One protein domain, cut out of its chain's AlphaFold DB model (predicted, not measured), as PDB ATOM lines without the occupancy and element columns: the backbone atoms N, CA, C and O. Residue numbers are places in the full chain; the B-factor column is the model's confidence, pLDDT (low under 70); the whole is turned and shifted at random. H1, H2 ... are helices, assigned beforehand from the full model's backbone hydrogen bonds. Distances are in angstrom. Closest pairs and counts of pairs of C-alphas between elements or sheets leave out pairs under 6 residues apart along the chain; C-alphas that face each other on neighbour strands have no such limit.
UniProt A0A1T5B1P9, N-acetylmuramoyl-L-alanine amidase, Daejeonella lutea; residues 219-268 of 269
ATOM      1  N   LYS A 219       8.373  17.946 -27.388       97.44
ATOM      2  CA  LYS A 219       8.357  19.155 -28.221       97.44
ATOM      3  C   LYS A 219       6.940  19.508 -28.664       97.44
ATOM      4  O   LYS A 219       6.587  20.681 -28.654       97.44
ATOM      5  N   LEU A 220       6.137  18.516 -29.049       96.56
ATOM      6  CA  LEU A 220       4.745  18.752 -29.445       96.56
ATOM      7  C   LEU A 220       3.889  19.193 -28.256       96.56
ATOM      8  O   LEU A 220       3.150  20.161 -28.386       96.56
ATOM      9  N   HIS A 221       4.047  18.559 -27.094       97.38
ATOM     10  CA  HIS A 221       3.297  18.932 -25.893       97.38
ATOM     11  C   HIS A 221       3.666  20.337 -25.388       97.38
ATOM     12  O   HIS A 221       2.783  21.136 -25.102       97.38
ATOM     13  N   LEU A 222       4.959  20.686 -25.361       97.81
ATOM     14  CA  LEU A 222       5.410  22.041 -25.012       97.81
ATOM     15  C   LEU A 222       4.838  23.092 -25.972       97.81
ATOM     16  O   LEU A 222       4.356  24.133 -25.529       97.81
ATOM     17  N   LYS A 223       4.836  22.806 -27.283       96.88
ATOM     18  CA  LYS A 223       4.207  23.681 -28.284       96.88
ATOM     19  C   LYS A 223       2.699  23.826 -28.078       96.88
ATOM     20  O   LYS A 223       2.194  24.924 -28.274       96.88
ATOM     21  N   ALA A 224       2.005  22.746 -27.721       96.00
ATOM     22  CA  ALA A 224       0.561  22.757 -27.483       96.00
ATOM     23  C   ALA A 224       0.173  23.618 -26.270       96.00
ATOM     24  O   ALA A 224      -0.895  24.222 -26.271       96.00
ATOM     25  N   ILE A 225       1.052  23.715 -25.268       96.88
ATOM     26  CA  ILE A 225       0.881  24.631 -24.129       96.88
ATOM     27  C   ILE A 225       1.172  26.080 -24.535       96.88
ATOM     28  O   ILE A 225       0.440  26.986 -24.149       96.88
ATOM     29  N   GLY A 226       2.228  26.297 -25.325       97.31
ATOM     30  CA  GLY A 226       2.596  27.620 -25.839       97.31
ATOM     31  C   GLY A 226       4.095  27.924 -25.832       97.31
ATOM     32  O   GLY A 226       4.508  28.945 -26.381       97.31
ATOM     33  N   TYR A 227       4.934  27.047 -25.281       97.88
ATOM     34  CA  TYR A 227       6.370  27.298 -25.150       97.88
ATOM     35  C   TYR A 227       7.089  27.472 -26.495       97.88
ATOM     36  O   TYR A 227       6.805  26.807 -27.504       97.88
ATOM     37  N   ASP A 228       8.127  28.311 -26.492       97.38
ATOM     38  CA  ASP A 228       9.051  28.390 -27.613       97.38
ATOM     39  C   ASP A 228      10.037  27.218 -27.653       97.38
ATOM     40  O   ASP A 228      11.083  27.242 -27.021       97.38
ATOM     41  N   THR A 229       9.757  26.224 -28.494       97.00
ATOM     42  CA  THR A 229      10.632  25.055 -28.657       97.00
ATOM     43  C   THR A 229      11.706  25.199 -29.748       97.00
ATOM     44  O   THR A 229      12.103  24.183 -30.336       97.00
ATOM     45  N   ARG A 230      12.100  26.420 -30.144       96.00
ATOM     46  CA  ARG A 230      13.286  26.617 -31.005       96.00
ATOM     47  C   ARG A 230      14.547  26.167 -30.270       96.00
ATOM     48  O   ARG A 230      15.347  25.443 -30.852       96.00
ATOM     49  N   ASP A 231      14.629  26.490 -28.982       96.38
ATOM     50  CA  ASP A 231      15.497  25.821 -28.018       96.38
ATOM     51  C   ASP A 231      14.656  24.867 -27.158       96.38
ATOM     52  O   ASP A 231      13.910  25.280 -26.271       96.38
ATOM     53  N   LEU A 232      14.743  23.565 -27.446       96.75
ATOM     54  CA  LEU A 232      13.978  22.561 -26.708       96.75
ATOM     55  C   LEU A 232      14.462  22.410 -25.259       96.75
ATOM     56  O   LEU A 232      13.643  22.169 -24.376       96.75
ATOM     57  N   ASN A 233      15.764  22.553 -25.009       96.62
ATOM     58  CA  ASN A 233      16.313  22.410 -23.663       96.62
ATOM     59  C   ASN A 233      15.880  23.590 -22.794       96.62
ATOM     60  O   ASN A 233      15.391  23.374 -21.686       96.62
ATOM     61  N   GLY A 234      15.978  24.812 -23.326       95.88
ATOM     62  CA  GLY A 234      15.469  26.018 -22.673       95.88
ATOM     63  C   GLY A 234      13.976  25.924 -22.353       95.88
ATOM     64  O   GLY A 234      13.573  26.209 -21.227       95.88
ATOM     65  N   ALA A 235      13.161  25.430 -23.292       96.94
ATOM     66  CA  ALA A 235      11.729  25.220 -23.065       96.94
ATOM     67  C   ALA A 235      11.435  24.190 -21.958       96.94
ATOM     68  O   ALA A 235      10.537  24.407 -21.148       96.94
ATOM     69  N   ILE A 236      12.191  23.084 -21.891       96.94
ATOM     70  CA  ILE A 236      12.045  22.086 -20.817       96.94
ATOM     71  C   ILE A 236      12.393  22.699 -19.458       96.94
ATOM     72  O   ILE A 236      11.666  22.479 -18.492       96.94
ATOM     73  N   VAL A 237      13.476  23.472 -19.378       95.81
ATOM     74  CA  VAL A 237      13.894  24.129 -18.131       95.81
ATOM     75  C   VAL A 237      12.861  25.162 -17.680       95.81
ATOM     76  O   VAL A 237      12.491  25.172 -16.510       95.81
ATOM     77  N   ALA A 238      12.345  25.989 -18.593       95.62
ATOM     78  CA  ALA A 238      11.285  26.950 -18.290       95.62
ATOM     79  C   ALA A 238      10.014  26.265 -17.764       95.62
ATOM     80  O   ALA A 238       9.512  26.626 -16.700       95.62
ATOM     81  N   PHE A 239       9.559  25.218 -18.457       96.62
ATOM     82  CA  PHE A 239       8.440  24.382 -18.023       96.62
ATOM     83  C   PHE A 239       8.643  23.840 -16.607       96.62
ATOM     84  O   PHE A 239       7.766  23.959 -15.751       96.62
ATOM     85  N   LYS A 240       9.816  23.272 -16.324       95.56
ATOM     86  CA  LYS A 240      10.098  22.756 -14.986       95.56
ATOM     87  C   LYS A 240      10.142  23.860 -13.947       95.56
ATOM     88  O   LYS A 240       9.563  23.682 -12.891       95.56
ATOM     89  N   ARG A 241      10.727  25.018 -14.232       94.06
ATOM     90  CA  ARG A 241      10.736  26.132 -13.275       94.06
ATOM     91  C   ARG A 241       9.331  26.542 -12.836       94.06
ATOM     92  O   ARG A 241       9.134  26.850 -11.666       94.06
ATOM     93  N   HIS A 242       8.372  26.513 -13.755       95.75
ATOM     94  CA  HIS A 242       6.982  26.829 -13.458       95.75
ATOM     95  C   HIS A 242       6.296  25.702 -12.664       95.75
ATOM     96  O   HIS A 242       5.726  25.943 -11.601       95.75
ATOM     97  N   PHE A 243       6.348  24.460 -13.156       96.00
ATOM     98  CA  PHE A 243       5.503  23.369 -12.645       96.00
ATOM     99  C   PHE A 243       6.210  22.407 -11.672       96.00
ATOM    100  O   PHE A 243       5.553  21.678 -10.926       96.00
ATOM    101  N   ILE A 244       7.542  22.363 -11.698       94.12
ATOM    102  CA  ILE A 244       8.430  21.435 -10.971       94.12
ATOM    103  C   ILE A 244       9.699  22.200 -10.501       94.12
ATOM    104  O   ILE A 244      10.819  21.875 -10.908       94.12
ATOM    105  N   PRO A 245       9.556  23.255  -9.676       83.38
ATOM    106  CA  PRO A 245      10.614  24.244  -9.437       83.38
ATOM    107  C   PRO A 245      11.913  23.698  -8.821       83.38
ATOM    108  O   PRO A 245      12.936  24.371  -8.843       83.38
ATOM    109  N   SER A 246      11.914  22.479  -8.283       80.44
ATOM    110  CA  SER A 246      13.099  21.844  -7.698       80.44
ATOM    111  C   SER A 246      14.044  21.188  -8.721       80.44
ATOM    112  O   SER A 246      14.973  20.493  -8.309       80.44
ATOM    113  N   ASN A 247      13.804  21.319 -10.033       77.44
ATOM    114  CA  ASN A 247      14.573  20.611 -11.063       77.44
ATOM    115  C   ASN A 247      14.868  21.467 -12.310       77.44
ATOM    116  O   ASN A 247      13.993  21.665 -13.144       77.44
ATOM    117  N   ASP A 248      16.131  21.850 -12.515       81.38
ATOM    118  CA  ASP A 248      16.587  22.572 -13.719       81.38
ATOM    119  C   ASP A 248      17.211  21.652 -14.796       81.38
ATOM    120  O   ASP A 248      17.881  22.105 -15.724       81.38
ATOM    121  N   SER A 249      17.018  20.330 -14.706       90.12
ATOM    122  CA  SER A 249      17.511  19.388 -15.719       90.12
ATOM    123  C   SER A 249      16.787  19.549 -17.056       90.12
ATOM    124  O   SER A 249      15.558  19.583 -17.114       90.12
ATOM    125  N   THR A 250      17.543  19.478 -18.152       93.62
ATOM    126  CA  THR A 250      17.029  19.496 -19.533       93.62
ATOM    127  C   THR A 250      16.314  18.208 -19.957       93.62
ATOM    128  O   THR A 250      15.826  18.111 -21.081       93.62
ATOM    129  N   ARG A 251      16.237  17.189 -19.087       94.19
ATOM    130  CA  ARG A 251      15.592  15.895 -19.377       94.19
ATOM    131  C   ARG A 251      14.348  15.691 -18.530       94.19
ATOM    132  O   ARG A 251      14.400  15.897 -17.325       94.19
ATOM    133  N   LEU A 252      13.266  15.204 -19.138       95.12
ATOM    134  CA  LEU A 252      12.022  14.873 -18.434       95.12
ATOM    135  C   LEU A 252      12.019  13.418 -17.942       95.12
ATOM    136  O   LEU A 252      12.196  12.493 -18.745       95.12
ATOM    137  N   SER A 253      11.773  13.214 -16.648       94.75
ATOM    138  CA  SER A 253      11.461  11.900 -16.071       94.75
ATOM    139  C   SER A 253      10.073  11.413 -16.528       94.75
ATOM    140  O   SER A 253       9.275  12.222 -17.006       94.75
ATOM    141  N   PRO A 254       9.735  10.115 -16.392       95.19
ATOM    142  CA  PRO A 254       8.396   9.619 -16.728       95.19
ATOM    143  C   PRO A 254       7.264  10.401 -16.041       95.19
ATOM    144  O   PRO A 254       6.307  10.792 -16.700       95.19
ATOM    145  N   TYR A 255       7.428  10.722 -14.755       94.44
ATOM    146  CA  TYR A 255       6.467  11.524 -13.994       94.44
ATOM    147  C   TYR A 255       6.306  12.944 -14.563       94.44
ATOM    148  O   TYR A 255       5.193  13.428 -14.757       94.44
ATOM    149  N   GLU A 256       7.412  13.603 -14.917       96.25
ATOM    150  CA  GLU A 256       7.386  14.960 -15.482       96.25
ATOM    151  C   GLU A 256       6.768  14.986 -16.890       96.25
ATOM    152  O   GLU A 256       6.114  15.960 -17.267       96.25
ATOM    153  N   LYS A 257       6.922  13.904 -17.668       97.25
ATOM    154  CA  LYS A 257       6.223  13.741 -18.952       97.25
ATOM    155  C   LYS A 257       4.712  13.628 -18.758       97.25
ATOM    156  O   LYS A 257       3.968  14.223 -19.532       97.25
ATOM    157  N   SER A 258       4.260  12.917 -17.726       97.31
ATOM    158  CA  SER A 258       2.837  12.824 -17.385       97.31
ATOM    159  C   SER A 258       2.241  14.175 -16.983       97.31
ATOM    160  O   SER A 258       1.141  14.503 -17.430       97.31
ATOM    161  N   ILE A 259       2.984  15.001 -16.235       97.31
ATOM    162  CA  ILE A 259       2.604  16.399 -15.949       97.31
ATOM    163  C   ILE A 259       2.467  17.190 -17.256       97.31
ATOM    164  O   ILE A 259       1.433  17.808 -17.507       97.31
ATOM    165  N   LEU A 260       3.493  17.140 -18.114       97.31
ATOM    166  CA  LEU A 260       3.508  17.855 -19.392       97.31
ATOM    167  C   LEU A 260       2.338  17.433 -20.303       97.31
ATOM    168  O   LEU A 260       1.712  18.280 -20.936       97.31
ATOM    169  N   SER A 261       2.013  16.139 -20.341       96.81
ATOM    170  CA  SER A 261       0.881  15.606 -21.109       96.81
ATOM    171  C   SER A 261      -0.472  16.096 -20.586       96.81
ATOM    172  O   SER A 261      -1.322  16.530 -21.369       96.81
ATOM    173  N   ASN A 262      -0.657  16.084 -19.261       96.75
ATOM    174  CA  ASN A 262      -1.869  16.590 -18.618       96.75
ATOM    175  C   ASN A 262      -2.084  18.076 -18.939       96.75
ATOM    176  O   ASN A 262      -3.153  18.451 -19.419       96.75
ATOM    177  N   LEU A 263      -1.050  18.902 -18.766       96.94
ATOM    178  CA  LEU A 263      -1.117  20.341 -19.034       96.94
ATOM    179  C   LEU A 263      -1.427  20.647 -20.500       96.94
ATOM    180  O   LEU A 263      -2.284  21.482 -20.767       96.94
ATOM    181  N   ALA A 264      -0.797  19.938 -21.441       94.81
ATOM    182  CA  ALA A 264      -1.062  20.113 -22.869       94.81
ATOM    183  C   ALA A 264      -2.507  19.770 -23.256       94.81
ATOM    184  O   ALA A 264      -3.063  20.394 -24.148       94.81
ATOM    185  N   THR A 265      -3.131  18.805 -22.574       91.44
ATOM    186  CA  THR A 265      -4.553  18.488 -22.788       91.44
ATOM    187  C   THR A 265      -5.454  19.590 -22.230       91.44
ATOM    188  O   THR A 265      -6.485  19.915 -22.814       91.44
ATOM    189  N   LYS A 266      -5.076  20.185 -21.093       90.06
ATOM    190  CA  LYS A 266      -5.830  21.273 -20.453       90.06
ATOM    191  C   LYS A 266      -5.690  22.607 -21.188       90.06
ATOM    192  O   LYS A 266      -6.595  23.417 -21.091       90.06
ATOM    193  N   SER A 267      -4.594  22.837 -21.914       79.75
ATOM    194  CA  SER A 267      -4.372  24.078 -22.671       79.75
ATOM    195  C   SER A 267      -5.065  24.110 -24.037       79.75
ATOM    196  O   SER A 267      -5.135  25.170 -24.653       79.75
ATOM    197  N   THR A 268      -5.543  22.966 -24.534       66.88
ATOM    198  CA  THR A 268      -6.235  22.847 -25.830       66.88
ATOM    199  C   THR A 268      -7.762  22.803 -25.725       66.88
ATOM    200  O   THR A 268      -8.420  22.795 -26.765       66.88
TER     201      THR A 268
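Overview. This is residues 219 to 268 of the 269 residues of the protein "N-acetylmuramoyl-L-alanine amidase" of Daejeonella lutea (UniProt A0A1T5B1P9). Three helices make a small rounded triangle: H3, the longest, lies along one side, and short H1 packs on both H3 and H2. The printed part has 50 residues with three named helices, H1, H2, H3 in chain order, and no named strand: all helix. It is compact, with a radius of gyration of the C-alphas of 9.7 A and spans of 26 by 23 by 16 A.

Arrangement. Begin at H3, residues 254 to 266; its residues 260 to 264 alone touch H1, residues 219 to 225, closest at the C-alphas of Ala 264 and Ile 225, 5.1 A. These two run the same way at a steep tilt of 43 degrees. H1 touches H2, residues 232 to 243, closest at the C-alphas of Lys 219 and Leu 232, 6.7 A, the same way at a steep 42 degrees. H2 and H3 are near each other, their closest C-alphas 8.2 A apart. In H1, H2 and H3 every O i to N i+4 pair is within hydrogen-bond range.

Along the chain. Find C-alpha 254 at (8.396, 9.619, -16.728); H3 runs 18.8 A to C-alpha 266 at (-5.830, 21.273, -20.453). H2 measures 16.4 A, H1 10.1 A.

Size, cuts and confidence. The C-alphas farthest apart, of Ser 246 and Thr 268, are 26.5 A apart. Both links are short, and the printed part has no cut. Residue 268 alone has pLDDT under 70.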